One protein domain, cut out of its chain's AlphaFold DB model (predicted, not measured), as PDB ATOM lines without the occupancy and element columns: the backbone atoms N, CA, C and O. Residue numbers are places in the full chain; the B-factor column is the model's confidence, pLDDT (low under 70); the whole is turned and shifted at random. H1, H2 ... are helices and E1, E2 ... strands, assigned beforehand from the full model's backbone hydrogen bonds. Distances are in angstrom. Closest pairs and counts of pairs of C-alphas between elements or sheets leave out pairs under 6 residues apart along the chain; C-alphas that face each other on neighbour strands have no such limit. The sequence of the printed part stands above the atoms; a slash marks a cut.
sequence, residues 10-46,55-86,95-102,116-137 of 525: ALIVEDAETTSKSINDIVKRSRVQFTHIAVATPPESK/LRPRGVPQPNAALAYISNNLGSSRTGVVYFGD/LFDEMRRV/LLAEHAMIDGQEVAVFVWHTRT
ATOM      1  N   ALA A  10     -20.635   2.545  17.364       85.25
ATOM      2  CA  ALA A  10     -19.345   2.089  16.870       85.25
ATOM      3  C   ALA A  10     -18.908   0.803  17.586       85.25
ATOM      4  O   ALA A  10     -18.779   0.764  18.809       85.25
ATOM      5  N   LEU A  11     -18.640  -0.256  16.825       87.69
ATOM      6  CA  LEU A  11     -18.001  -1.466  17.340       87.69
ATOM      7  C   LEU A  11     -16.515  -1.410  17.017       87.69
ATOM      8  O   LEU A  11     -16.136  -1.410  15.850       87.69
ATOM      9  N   ILE A  12     -15.687  -1.341  18.054       87.88
ATOM     10  CA  ILE A  12     -14.235  -1.236  17.924       87.88
ATOM     11  C   ILE A  12     -13.636  -2.551  18.393       87.88
ATOM     12  O   ILE A  12     -13.775  -2.911  19.564       87.88
ATOM     13  N   VAL A  13     -12.984  -3.264  17.477       88.50
ATOM     14  CA  VAL A  13     -12.310  -4.530  17.769       88.50
ATOM     15  C   VAL A  13     -10.810  -4.344  17.602       88.50
ATOM     16  O   VAL A  13     -10.331  -4.055  16.512       88.50
ATOM     17  N   GLU A  14     -10.079  -4.481  18.700       88.06
ATOM     18  CA  GLU A  14      -8.629  -4.313  18.750       88.06
ATOM     19  C   GLU A  14      -7.917  -5.658  18.536       88.06
ATOM     20  O   GLU A  14      -8.303  -6.659  19.145       88.06
ATOM     21  N   ASP A  15      -6.864  -5.682  17.706       86.88
ATOM     22  CA  ASP A  15      -5.981  -6.851  17.544       86.88
ATOM     23  C   ASP A  15      -5.011  -6.975  18.732       86.88
ATOM     24  O   ASP A  15      -3.809  -6.722  18.636       86.88
ATOM     25  N   ALA A  16      -5.570  -7.320  19.888       85.56
ATOM     26  CA  ALA A  16      -4.853  -7.519  21.138       85.56
ATOM     27  C   ALA A  16      -5.553  -8.578  21.998       85.56
ATOM     28  O   ALA A  16      -6.724  -8.898  21.807       85.56
ATOM     29  N   GLU A  17      -4.835  -9.121  22.981       86.06
ATOM     30  CA  GLU A  17      -5.415 -10.061  23.951       86.06
ATOM     31  C   GLU A  17      -6.322  -9.354  24.973       86.06
ATOM     32  O   GLU A  17      -7.203  -9.974  25.563       86.06
ATOM     33  N   THR A  18      -6.124  -8.048  25.183       88.75
ATOM     34  CA  THR A  18      -6.895  -7.223  26.127       88.75
ATOM     35  C   THR A  18      -7.165  -5.836  25.546       88.75
ATOM     36  O   THR A  18      -6.441  -5.378  24.665       88.75
ATOM     37  N   THR A  19      -8.212  -5.159  26.025       88.12
ATOM     38  CA  THR A  19      -8.591  -3.821  25.547       88.12
ATOM     39  C   THR A  19      -7.640  -2.740  26.068       88.12
ATOM     40  O   THR A  19      -7.402  -2.614  27.274       88.12
ATOM     41  N   SER A  20      -7.115  -1.908  25.169       91.19
ATOM     42  CA  SER A  20      -6.199  -0.825  25.531       91.19
ATOM     43  C   SER A  20      -6.918   0.373  26.156       91.19
ATOM     44  O   SER A  20      -7.902   0.899  25.625       91.19
ATOM     45  N   LYS A  21      -6.375   0.879  27.272       88.50
ATOM     46  CA  LYS A  21      -6.885   2.086  27.955       88.50
ATOM     47  C   LYS A  21      -6.810   3.328  27.062       88.50
ATOM     48  O   LYS A  21      -7.722   4.145  27.072       88.50
ATOM     49  N   SER A  22      -5.755   3.435  26.253       87.81
ATOM     50  CA  SER A  22      -5.525   4.587  25.371       87.81
ATOM     51  C   SER A  22      -6.607   4.739  24.295       87.81
ATOM     52  O   SER A  22      -7.144   5.832  24.118       87.81
ATOM     53  N   ILE A  23      -6.984   3.637  23.637       85.19
ATOM     54  CA  ILE A  23      -8.056   3.605  22.635       85.19
ATOM     55  C   ILE A  23      -9.394   3.925  23.301       85.19
ATOM     56  O   ILE A  23     -10.129   4.789  22.828       85.19
ATOM     57  N   ASN A  24      -9.672   3.320  24.455       86.12
ATOM     58  CA  ASN A  24     -10.896   3.577  25.210       86.12
ATOM     59  C   ASN A  24     -11.058   5.074  25.566       86.12
ATOM     60  O   ASN A  24     -12.126   5.658  25.379       86.12
ATOM     61  N   ASP A  25      -9.983   5.737  25.997       87.31
ATOM     62  CA  ASP A  25     -10.001   7.166  26.333       87.31
ATOM     63  C   ASP A  25     -10.119   8.083  25.101       87.31
ATOM     64  O   ASP A  25     -10.650   9.194  25.193       87.31
ATOM     65  N   ILE A  26      -9.639   7.657  23.929       85.69
ATOM     66  CA  ILE A  26      -9.858   8.372  22.657       85.69
ATOM     67  C   ILE A  26     -11.335   8.310  22.267       85.69
ATOM     68  O   ILE A  26     -11.937   9.336  21.950       85.69
ATOM     69  N   VAL A  27     -11.942   7.130  22.339       83.12
ATOM     70  CA  VAL A  27     -13.317   6.935  21.875       83.12
ATOM     71  C   VAL A  27     -14.317   7.569  22.845       83.12
ATOM     72  O   VAL A  27     -15.272   8.212  22.419       83.12
ATOM     73  N   LYS A  28     -14.044   7.558  24.155       84.31
ATOM     74  CA  LYS A  28     -14.828   8.341  25.129       84.31
ATOM     75  C   LYS A  28     -14.869   9.836  24.803       84.31
ATOM     76  O   LYS A  28     -15.884  10.488  25.044       84.31
ATOM     77  N   ARG A  29     -13.788  10.391  24.238       85.38
ATOM     78  CA  ARG A  29     -13.732  11.806  23.832       85.38
ATOM     79  C   ARG A  29     -14.562  12.104  22.584       85.38
ATOM     80  O   ARG A  29     -15.024  13.235  22.452       85.38
ATOM     81  N   SER A  30     -14.790  11.123  21.706       76.12
ATOM     82  CA  SER A  30     -15.541  11.322  20.456       76.12
ATOM     83  C   SER A  30     -17.056  11.447  20.659       76.12
ATOM     84  O   SER A  30     -17.751  11.897  19.752       76.12
ATOM     85  N   ARG A  31     -17.574  11.100  21.851       75.88
ATOM     86  CA  ARG A  31     -19.009  11.129  22.217       75.88
ATOM     87  C   ARG A  31     -19.915  10.245  21.345       75.88
ATOM     88  O   ARG A  31     -21.136  10.353  21.438       75.88
ATOM     89  N   VAL A  32     -19.338   9.365  20.528       79.19
ATOM     90  CA  VAL A  32     -20.065   8.327  19.787       79.19
ATOM     91  C   VAL A  32     -20.365   7.174  20.747       79.19
ATOM     92  O   VAL A  32     -19.530   6.844  21.588       79.19
ATOM     93  N   GLN A  33     -21.551   6.566  20.660       83.69
ATOM     94  CA  GLN A  33     -21.836   5.353  21.435       83.69
ATOM     95  C   GLN A  33     -20.963   4.222  20.902       83.69
ATOM     96  O   GLN A  33     -20.891   4.042  19.690       83.69
ATOM     97  N   PHE A  34     -20.274   3.491  21.773       87.75
ATOM     98  CA  PHE A  34     -19.352   2.459  21.320       87.75
ATOM     99  C   PHE A  34     -19.298   1.251  22.247       87.75
ATOM    100  O   PHE A  34     -19.541   1.362  23.448       87.75
ATOM    101  N   THR A  35     -18.916   0.109  21.679       89.38
ATOM    102  CA  THR A  35     -18.438  -1.056  22.433       89.38
ATOM    103  C   THR A  35     -17.021  -1.375  21.969       89.38
ATOM    104  O   THR A  35     -16.758  -1.427  20.768       89.38
ATOM    105  N   HIS A  36     -16.113  -1.596  22.920       90.38
ATOM    106  CA  HIS A  36     -14.716  -1.953  22.663       90.38
ATOM    107  C   HIS A  36     -14.459  -3.405  23.076       90.38
ATOM    108  O   HIS A  36     -14.723  -3.782  24.218       90.38
ATOM    109  N   ILE A  37     -13.972  -4.209  22.134       90.38
ATOM    110  CA  ILE A  37     -13.686  -5.643  22.272       90.38
ATOM    111  C   ILE A  37     -12.236  -5.876  21.820       90.38
ATOM    112  O   ILE A  37     -11.728  -5.126  20.988       90.38
ATOM    113  N   ALA A  38     -11.558  -6.891  22.353       89.81
ATOM    114  CA  ALA A  38     -10.200  -7.260  21.952       89.81
ATOM    115  C   ALA A  38     -10.159  -8.725  21.500       89.81
ATOM    116  O   ALA A  38     -10.662  -9.598  22.211       89.81
ATOM    117  N   VAL A  39      -9.604  -8.975  20.311       89.62
ATOM    118  CA  VAL A  39      -9.390 -10.317  19.752       89.62
ATOM    119  C   VAL A  39      -8.056 -10.350  19.020       89.62
ATOM    120  O   VAL A  39      -7.896  -9.732  17.967       89.62
ATOM    121  N   ALA A  40      -7.113 -11.113  19.568       85.75
ATOM    122  CA  ALA A  40      -5.791 -11.282  18.987       85.75
ATOM    123  C   ALA A  40      -5.820 -12.207  17.760       85.75
ATOM    124  O   ALA A  40      -6.400 -13.294  17.786       85.75
ATOM    125  N   THR A  41      -5.116 -11.806  16.704       83.06
ATOM    126  CA  THR A  41      -4.856 -12.637  15.530       83.06
ATOM    127  C   THR A  41      -4.014 -13.856  15.943       83.06
ATOM    128  O   THR A  41      -2.935 -13.675  16.523       83.06
ATOM    129  N   PRO A  42      -4.442 -15.096  15.631       81.69
ATOM    130  CA  PRO A  42      -3.674 -16.298  15.943       81.69
ATOM    131  C   PRO A  42      -2.246 -16.243  15.370       81.69
ATOM    132  O   PRO A  42      -2.070 -15.783  14.233       81.69
ATOM    133  N   PRO A  43      -1.219 -16.744  16.087       74.12
ATOM    134  CA  PRO A  43       0.176 -16.703  15.632       74.12
ATOM    135  C   PRO A  43       0.394 -17.345  14.255       74.12
ATOM    136  O   PRO A  43       1.219 -16.882  13.476       74.12
ATOM    137  N   GLU A  44      -0.394 -18.369  13.927       70.88
ATOM    138  CA  GLU A  44      -0.350 -19.093  12.652       70.88
ATOM    139  C   GLU A  44      -0.808 -18.244  11.457       70.88
ATOM    140  O   GLU A  44      -0.406 -18.482  10.319       70.88
ATOM    141  N   SER A  45      -1.633 -17.227  11.702       65.88
ATOM    142  CA  SER A  45      -2.128 -16.293  10.684       65.88
ATOM    143  C   SER A  45      -1.304 -15.005  10.580       65.88
ATOM    144  O   SER A  45      -1.538 -14.210   9.671       65.88
ATOM    145  N   LYS A  46      -0.301 -14.807  11.450       69.56
ATOM    146  CA  LYS A  46       0.598 -13.644  11.392       69.56
ATOM    147  C   LYS A  46       1.658 -13.829  10.299       69.56
ATOM    148  O   LYS A  46       2.280 -14.882  10.182       69.56
ATOM    149  N   LEU A  55       0.211 -13.178   1.115       61.91
ATOM    150  CA  LEU A  55       0.291 -14.621   1.370       61.91
ATOM    151  C   LEU A  55      -0.719 -15.127   2.415       61.91
ATOM    152  O   LEU A  55      -1.197 -16.253   2.309       61.91
ATOM    153  N   ARG A  56      -1.034 -14.318   3.433       65.25
ATOM    154  CA  ARG A  56      -1.973 -14.662   4.514       65.25
ATOM    155  C   ARG A  56      -3.028 -13.562   4.674       65.25
ATOM    156  O   ARG A  56      -2.673 -12.387   4.564       65.25
ATOM    157  N   PRO A  57      -4.301 -13.918   4.922       64.06
ATOM    158  CA  PRO A  57      -5.350 -12.933   5.155       64.06
ATOM    159  C   PRO A  57      -5.070 -12.181   6.460       64.06
ATOM    160  O   PRO A  57      -4.714 -12.793   7.470       64.06
ATOM    161  N   ARG A  58      -5.194 -10.852   6.434       65.31
ATOM    162  CA  ARG A  58      -5.011 -10.007   7.619       65.31
ATOM    163  C   ARG A  58      -6.366  -9.740   8.256       65.31
ATOM    164  O   ARG A  58      -7.344  -9.540   7.555       65.31
ATOM    165  N   GLY A  59      -6.416  -9.729   9.583       70.50
ATOM    166  CA  GLY A  59      -7.530  -9.114  10.296       70.50
ATOM    167  C   GLY A  59      -8.895  -9.809  10.186       70.50
ATOM    168  O   GLY A  59      -9.885  -9.167  10.482       70.50
ATOM    169  N   VAL A  60      -8.999 -11.077   9.766       77.69
ATOM    170  CA  VAL A  60     -10.287 -11.816   9.669       77.69
ATOM    171  C   VAL A  60     -10.936 -12.152  11.031       77.69
ATOM    172  O   VAL A  60     -12.167 -12.118  11.132       77.69
ATOM    173  N   PRO A  61     -10.181 -12.475  12.101       82.50
ATOM    174  CA  PRO A  61     -10.771 -12.766  13.413       82.50
ATOM    175  C   PRO A  61     -11.569 -11.602  14.023       82.50
ATOM    176  O   PRO A  61     -12.564 -11.833  14.709       82.50
ATOM    177  N   GLN A  62     -11.171 -10.356  13.759       85.81
ATOM    178  CA  GLN A  62     -11.737  -9.153  14.370       85.81
ATOM    179  C   GLN A  62     -13.153  -8.811  13.843       85.81
ATOM    180  O   GLN A  62     -14.064  -8.660  14.663       85.81
ATOM    181  N   PRO A  63     -13.418  -8.773  12.518       80.25
ATOM    182  CA  PRO A  63     -14.763  -8.654  11.959       80.25
ATOM    183  C   PRO A  63     -15.679  -9.802  12.386       80.25
ATOM    184  O   PRO A  63     -16.848  -9.568  12.689       80.25
ATOM    185  N   ASN A  64     -15.165 -11.035  12.450       85.00
ATOM    186  CA  ASN A  64     -15.951 -12.192  12.884       85.00
ATOM    187  C   ASN A  64     -16.361 -12.073  14.362       85.00
ATOM    188  O   ASN A  64     -17.497 -12.387  14.716       85.00
ATOM    189  N   ALA A  65     -15.480 -11.555  15.221       85.44
ATOM    190  CA  ALA A  65     -15.806 -11.265  16.614       85.44
ATOM    191  C   ALA A  65     -16.833 -10.130  16.759       85.44
ATOM    192  O   ALA A  65     -17.728 -10.218  17.600       85.44
ATOM    193  N   ALA A  66     -16.751  -9.093  15.915       84.62
ATOM    194  CA  ALA A  66     -17.761  -8.036  15.861       84.62
ATOM    195  C   ALA A  66     -19.136  -8.591  15.454       84.62
ATOM    196  O   ALA A  66     -20.140  -8.283  16.093       84.62
ATOM    197  N   LEU A  67     -19.182  -9.450  14.430       84.25
ATOM    198  CA  LEU A  67     -20.404 -10.118  13.979       84.25
ATOM    199  C   LEU A  67     -20.998 -11.022  15.064       84.25
ATOM    200  O   LEU A  67     -22.198 -10.941  15.320       84.25
ATOM    201  N   ALA A  68     -20.170 -11.810  15.752       84.88
ATOM    202  CA  ALA A  68     -20.602 -12.641  16.875       84.88
ATOM    203  C   ALA A  68     -21.137 -11.800  18.049       84.88
ATOM    204  O   ALA A  68     -22.107 -12.169  18.712       84.88
ATOM    205  N   TYR A  69     -20.537 -10.635  18.311       85.69
ATOM    206  CA  TYR A  69     -21.056  -9.701  19.306       85.69
ATOM    207  C   TYR A  69     -22.429  -9.157  18.901       85.69
ATOM    208  O   TYR A  69     -23.334  -9.118  19.735       85.69
ATOM    209  N   ILE A  70     -22.603  -8.772  17.632       82.00
ATOM    210  CA  ILE A  70     -23.889  -8.306  17.104       82.00
ATOM    211  C   ILE A  70     -24.938  -9.414  17.232       82.00
ATOM    212  O   ILE A  70     -25.997  -9.171  17.805       82.00
ATOM    213  N   SER A  71     -24.642 -10.633  16.774       78.88
ATOM    214  CA  SER A  71     -25.592 -11.751  16.822       78.88
ATOM    215  C   SER A  71     -26.026 -12.094  18.249       78.88
ATOM    216  O   SER A  71     -27.197 -12.387  18.478       78.88
ATOM    217  N   ASN A  72     -25.107 -12.016  19.216       82.06
ATOM    218  CA  ASN A  72     -25.377 -12.388  20.605       82.06
ATOM    219  C   ASN A  72     -26.073 -11.281  21.415       82.06
ATOM    220  O   ASN A  72     -26.790 -11.594  22.363       82.06
ATOM    221  N   ASN A  73     -25.875 -10.000  21.072       78.12
ATOM    222  CA  ASN A  73     -26.365  -8.866  21.869       78.12
ATOM    223  C   ASN A  73     -27.543  -8.099  21.237       78.12
ATOM    224  O   ASN A  73     -28.271  -7.430  21.966       78.12
ATOM    225  N   LEU A  74     -27.769  -8.182  19.917       69.25
ATOM    226  CA  LEU A  74     -28.854  -7.461  19.219       69.25
ATOM    227  C   LEU A  74     -30.146  -8.287  19.032       69.25
ATOM    228  O   LEU A  74     -30.954  -7.978  18.155       69.25
ATOM    229  N   GLY A  75     -30.372  -9.321  19.853       62.09
ATOM    230  CA  GLY A  75     -31.511 -10.246  19.739       62.09
ATOM    231  C   GLY A  75     -32.855  -9.592  19.364       62.09
ATOM    232  O   GLY A  75     -33.227  -8.560  19.916       62.09
ATOM    233  N   SER A  76     -33.564 -10.204  18.402       57.75
ATOM    234  CA  SER A  76     -34.906  -9.897  17.849       57.75
ATOM    235  C   SER A  76     -35.286  -8.429  17.556       57.75
ATOM    236  O   SER A  76     -36.413  -8.167  17.124       57.75
ATOM    237  N   SER A  77     -34.389  -7.456  17.722       57.69
ATOM    238  CA  SER A  77     -34.697  -6.039  17.539       57.69
ATOM    239  C   SER A  77     -34.282  -5.538  16.154       57.69
ATOM    240  O   SER A  77     -33.121  -5.277  15.862       57.69
ATOM    241  N   ARG A  78     -35.316  -5.427  15.314       62.69
ATOM    242  CA  ARG A  78     -35.597  -4.441  14.254       62.69
ATOM    243  C   ARG A  78     -34.416  -3.778  13.525       62.69
ATOM    244  O   ARG A  78     -33.870  -2.779  13.974       62.69
ATOM    245  N   THR A  79     -34.216  -4.242  12.288       67.06
ATOM    246  CA  THR A  79     -33.794  -3.471  11.099       67.06
ATOM    247  C   THR A  79     -32.702  -2.421  11.337       67.06
ATOM    248  O   THR A  79     -32.993  -1.253  11.598       67.06
ATOM    249  N   GLY A  80     -31.446  -2.823  11.148       71.81
ATOM    250  CA  GLY A  80     -30.286  -1.935  11.089       71.81
ATOM    251  C   GLY A  80     -29.407  -2.258   9.881       71.81
ATOM    252  O   GLY A  80     -29.532  -3.328   9.289       71.81
ATOM    253  N   VAL A  81     -28.528  -1.327   9.514       75.81
ATOM    254  CA  VAL A  81     -27.490  -1.547   8.496       75.81
ATOM    255  C   VAL A  81     -26.148  -1.619   9.212       75.81
ATOM    256  O   VAL A  81     -25.798  -0.696   9.946       75.81
ATOM    257  N   VAL A  82     -25.420  -2.720   9.019       79.75
ATOM    258  CA  VAL A  82     -24.052  -2.887   9.526       79.75
ATOM    259  C   VAL A  82     -23.090  -2.375   8.464       79.75
ATOM    260  O   VAL A  82     -23.148  -2.805   7.312       79.75
ATOM    261  N   TYR A  83     -22.222  -1.448   8.856       78.69
ATOM    262  CA  TYR A  83     -21.184  -0.903   7.993       78.69
ATOM    263  C   TYR A  83     -19.811  -1.383   8.453       78.69
ATOM    264  O   TYR A  83     -19.458  -1.225   9.622       78.69
ATOM    265  N   PHE A  84     -19.041  -1.937   7.519       78.00
ATOM    266  CA  PHE A  84     -17.637  -2.278   7.717       78.00
ATOM    267  C   PHE A  84     -16.798  -1.172   7.078       78.00
ATOM    268  O   PHE A  84     -16.762  -1.051   5.853       78.00
ATOM    269  N   GLY A  85     -16.213  -0.326   7.923       71.81
ATOM    270  CA  GLY A  85     -15.308   0.741   7.508       71.81
ATOM    271  C   GLY A  85     -13.854   0.287   7.560       71.81
ATOM    272  O   GLY A  85     -13.501  -0.584   8.350       71.81
ATOM    273  N   ASP A  86     -13.043   0.906   6.720       67.69
ATOM    274  CA  ASP A  86     -11.590   0.776   6.670       67.69
ATOM    275  C   ASP A  86     -10.972   1.850   7.591       67.69
ATOM    276  O   ASP A  86     -11.451   2.989   7.623       67.69
ATOM    277  N   LEU A  95     -22.938  10.052   4.393       72.56
ATOM    278  CA  LEU A  95     -22.795   8.796   3.654       72.56
ATOM    279  C   LEU A  95     -23.672   7.688   4.257       72.56
ATOM    280  O   LEU A  95     -24.267   6.889   3.534       72.56
ATOM    281  N   PHE A  96     -23.816   7.673   5.585       76.00
ATOM    282  CA  PHE A  96     -24.620   6.668   6.276       76.00
ATOM    283  C   PHE A  96     -26.126   6.839   6.038       76.00
ATOM    284  O   PHE A  96     -26.853   5.848   6.109       76.00
ATOM    285  N   ASP A  97     -26.602   8.041   5.691       74.69
ATOM    286  CA  ASP A  97     -28.004   8.263   5.301       74.69
ATOM    287  C   ASP A  97     -28.331   7.608   3.954       74.69
ATOM    288  O   ASP A  97     -29.426   7.070   3.758       74.69
ATOM    289  N   GLU A  98     -27.372   7.613   3.029       73.00
ATOM    290  CA  GLU A  98     -27.501   6.939   1.741       73.00
ATOM    291  C   GLU A  98     -27.372   5.418   1.901       73.00
ATOM    292  O   GLU A  98     -28.231   4.669   1.426       73.00
ATOM    293  N   MET A  99     -26.374   4.959   2.665       74.00
ATOM    294  CA  MET A  99     -26.147   3.534   2.941       74.00
ATOM    295  C   MET A  99     -27.304   2.881   3.706       74.00
ATOM    296  O   MET A  99     -27.597   1.705   3.496       74.00
ATOM    297  N   ARG A 100     -28.037   3.633   4.535       75.06
ATOM    298  CA  ARG A 100     -29.209   3.121   5.266       75.06
ATOM    299  C   ARG A 100     -30.346   2.654   4.340       75.06
ATOM    300  O   ARG A 100     -31.207   1.890   4.768       75.06
ATOM    301  N   ARG A 101     -30.367   3.085   3.072       78.00
ATOM    302  CA  ARG A 101     -31.367   2.652   2.073       78.00
ATOM    303  C   ARG A 101     -31.080   1.265   1.495       78.00
ATOM    304  O   ARG A 101     -31.947   0.698   0.824       78.00
ATOM    305  N   VAL A 102     -29.890   0.717   1.739       75.44
ATOM    306  CA  VAL A 102     -29.492  -0.611   1.267       75.44
ATOM    307  C   VAL A 102     -30.302  -1.678   1.993       75.44
ATOM    308  O   VAL A 102     -30.298  -1.756   3.216       75.44
ATOM    309  N   LEU A 116      -4.170  -7.390  -2.305       47.25
ATOM    310  CA  LEU A 116      -5.085  -8.527  -2.145       47.25
ATOM    311  C   LEU A 116      -6.184  -8.460  -3.218       47.25
ATOM    312  O   LEU A 116      -6.677  -7.381  -3.531       47.25
ATOM    313  N   LEU A 117      -6.535  -9.604  -3.822       46.88
ATOM    314  CA  LEU A 117      -7.413  -9.638  -5.001       46.88
ATOM    315  C   LEU A 117      -8.875  -9.282  -4.660       46.88
ATOM    316  O   LEU A 117      -9.506  -8.567  -5.429       46.88
ATOM    317  N   ALA A 118      -9.395  -9.785  -3.532       49.59
ATOM    318  CA  ALA A 118     -10.643  -9.361  -2.887       49.59
ATOM    319  C   ALA A 118     -10.828 -10.088  -1.539       49.59
ATOM    320  O   ALA A 118     -10.511 -11.277  -1.417       49.59
ATOM    321  N   GLU A 119     -11.421  -9.398  -0.569       49.50
ATOM    322  CA  GLU A 119     -12.058  -9.988   0.611       49.50
ATOM    323  C   GLU A 119     -13.568  -9.853   0.426       49.50
ATOM    324  O   GLU A 119     -14.054  -8.774   0.084       49.50
ATOM    325  N   HIS A 120     -14.321 -10.945   0.573       53.53
ATOM    326  CA  HIS A 120     -15.772 -10.891   0.428       53.53
ATOM    327  C   HIS A 120     -16.476 -11.585   1.590       53.53
ATOM    328  O   HIS A 120     -16.018 -12.588   2.137       53.53
ATOM    329  N   ALA A 121     -17.636 -11.048   1.943       55.41
ATOM    330  CA  ALA A 121     -18.562 -11.677   2.864       55.41
ATOM    331  C   ALA A 121     -19.191 -12.922   2.214       55.41
ATOM    332  O   ALA A 121     -19.607 -12.880   1.051       55.41
ATOM    333  N   MET A 122     -19.275 -14.028   2.952       52.22
ATOM    334  CA  MET A 122     -20.150 -15.146   2.612       52.22
ATOM    335  C   MET A 122     -21.555 -14.864   3.151       52.22
ATOM    336  O   MET A 122     -21.729 -14.466   4.305       52.22
ATOM    337  N   ILE A 123     -22.548 -15.043   2.282       61.31
ATOM    338  CA  ILE A 123     -23.965 -14.777   2.550       61.31
ATOM    339  C   ILE A 123     -24.672 -16.131   2.599       61.31
ATOM    340  O   ILE A 123     -24.438 -16.959   1.715       61.31
ATOM    341  N   ASP A 124     -25.507 -16.364   3.610       49.88
ATOM    342  CA  ASP A 124     -26.319 -17.581   3.662       49.88
ATOM    343  C   ASP A 124     -27.422 -17.538   2.582       49.88
ATOM    344  O   ASP A 124     -28.005 -16.497   2.273       49.88
ATOM    345  N   GLY A 125     -27.669 -18.673   1.929       53.25
ATOM    346  CA  GLY A 125     -28.526 -18.769   0.744       53.25
ATOM    347  C   GLY A 125     -30.024 -18.660   1.041       53.25
ATOM    348  O   GLY A 125     -30.814 -18.499   0.110       53.25
ATOM    349  N   GLN A 126     -30.423 -18.748   2.314       53.66
ATOM    350  CA  GLN A 126     -31.826 -18.692   2.744       53.66
ATOM    351  C   GLN A 126     -32.137 -17.499   3.655       53.66
ATOM    352  O   GLN A 126     -33.237 -16.952   3.570       53.66
ATOM    353  N   GLU A 127     -31.167 -17.017   4.431       50.31
ATOM    354  CA  GLU A 127     -31.267 -15.762   5.175       50.31
ATOM    355  C   GLU A 127     -30.201 -14.793   4.662       50.31
ATOM    356  O   GLU A 127     -29.011 -15.082   4.692       50.31
ATOM    357  N   VAL A 128     -30.625 -13.634   4.148       53.28
ATOM    358  CA  VAL A 128     -29.744 -12.603   3.569       53.28
ATOM    359  C   VAL A 128     -28.953 -11.906   4.688       53.28
ATOM    360  O   VAL A 128     -29.191 -10.743   5.008       53.28
ATOM    361  N   ALA A 129     -28.031 -12.641   5.303       51.09
ATOM    362  CA  ALA A 129     -27.161 -12.231   6.391       51.09
ATOM    363  C   ALA A 129     -25.717 -12.652   6.078       51.09
ATOM    364  O   ALA A 129     -25.456 -13.745   5.572       51.09
ATOM    365  N   VAL A 130     -24.772 -11.754   6.360       54.56
ATOM    366  CA  VAL A 130     -23.338 -12.052   6.298       54.56
ATOM    367  C   VAL A 130     -22.975 -12.849   7.542       54.56
ATOM    368  O   VAL A 130     -23.101 -12.322   8.647       54.56
ATOM    369  N   PHE A 131     -22.530 -14.093   7.368       58.66
ATOM    370  CA  PHE A 131     -22.200 -14.957   8.504       58.66
ATOM    371  C   PHE A 131     -20.688 -15.061   8.753       58.66
ATOM    372  O   PHE A 131     -20.279 -15.086   9.911       58.66
ATOM    373  N   VAL A 132     -19.848 -15.072   7.705       58.12
ATOM    374  CA  VAL A 132     -18.373 -15.194   7.801       58.12
ATOM    375  C   VAL A 132     -17.675 -14.462   6.641       58.12
ATOM    376  O   VAL A 132     -18.213 -14.383   5.537       58.12
ATOM    377  N   TRP A 133     -16.459 -13.951   6.867       57.88
ATOM    378  CA  TRP A 133     -15.587 -13.358   5.837       57.88
ATOM    379  C   TRP A 133     -14.609 -14.373   5.217       57.88
ATOM    380  O   TRP A 133     -13.997 -15.162   5.937       57.88
ATOM    381  N   HIS A 134     -14.441 -14.336   3.886       54.31
ATOM    382  CA  HIS A 134     -13.572 -15.241   3.119       54.31
ATOM    383  C   HIS A 134     -12.640 -14.475   2.152       54.31
ATOM    384  O   HIS A 134     -13.045 -13.493   1.523       54.31
ATOM    385  N   THR A 135     -11.397 -14.944   1.975       50.47
ATOM    386  CA  THR A 135     -10.370 -14.312   1.112       50.47
ATOM    387  C   THR A 135      -9.987 -15.225  -0.062       50.47
ATOM    388  O   THR A 135      -9.820 -16.430   0.120       50.47
ATOM    389  N   ARG A 136      -9.825 -14.672  -1.278       48.47
ATOM    390  CA  ARG A 136      -9.467 -15.425  -2.505       48.47
ATOM    391  C   ARG A 136      -8.072 -15.033  -3.023       48.47
ATOM    392  O   ARG A 136      -7.820 -13.855  -3.252       48.47
ATOM    393  N   THR A 137      -7.180 -16.007  -3.246       49.44
ATOM    394  CA  THR A 137      -5.737 -15.767  -3.504       49.44
ATOM    395  C   THR A 137      -5.216 -16.123  -4.908       49.44
ATOM    396  O   THR A 137      -4.070 -15.799  -5.213       49.44
TER     397      THR A 137
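This is residues 10 to 46, 55 to 86, 95 to 102 and 116 to 137 of the 525 residues of a protein of Pristionchus pacificus (UniProt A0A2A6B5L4). The longest helix, H2, is sandwiched between two small two-stranded sheets: parallel E1 and E2, with H1 beyond them, and the hairpin E3 and E4. H3 lies away from these layers, and residues 72 to 78, of which 72 to 73 belong to H2, stick out free. The printed part has 99 residues with three named helices and four named strands, in the order E1 H1 E2 H2 H3 E3 E4, in a mixed class. It is only just compact, close to loose, with a radius of gyration of the C-alphas of 15.1 A and spans of 40 by 37 by 27 A.

E1, residues 10 to 14, begins with C-alpha 10 at (-19.345, 2.089, 16.870); E2 is residues 33 to 38, 17.2 A long. H1 is residues 21 to 30, 14.7 A, and H2 residues 61 to 73, 18.2 A. H3 is residues 95 to 99, E3 residues 119 to 123, and E4 residues 130 to 135, ending with C-alpha 135 at (-10.370, -14.312, 1.112).

E1 and E2 are parallel at 19 degrees, with N 12 and O 35 2.9 A apart, within hydrogen-bond range. E1, H1 and E2 form a strand-helix-strand unit, two parallel neighbour strands with a helix between, with a right-handed crossover. The closest C-alphas of H1 and E2, Asn 24 and His 36, are 7.2 A apart. Those of E1 and H2, Val 13 and Gln 62, are 5.8 A apart; those of H2 and E4, Asn 64 and Val 132, 6.4 A. The hairpin E3 and E4 is antiparallel, with N 122 and O 132 2.8 A apart. H2 and H3 are apart. In H1, H2 and H3 every O i to N i+4 pair is within hydrogen-bond range.

The C-alphas farthest apart, Ser 22 and Gln 126, are 41.8 A apart. Cuts leave C-alpha gaps of 10.1 A from 46 to 55, 14.1 A from 86 to 95 and 25.9 A from 102 to 116. Of the links printed whole, none is long. Mean pLDDT of the printed part is 73.4; residues 116 to 137 are among those under 70.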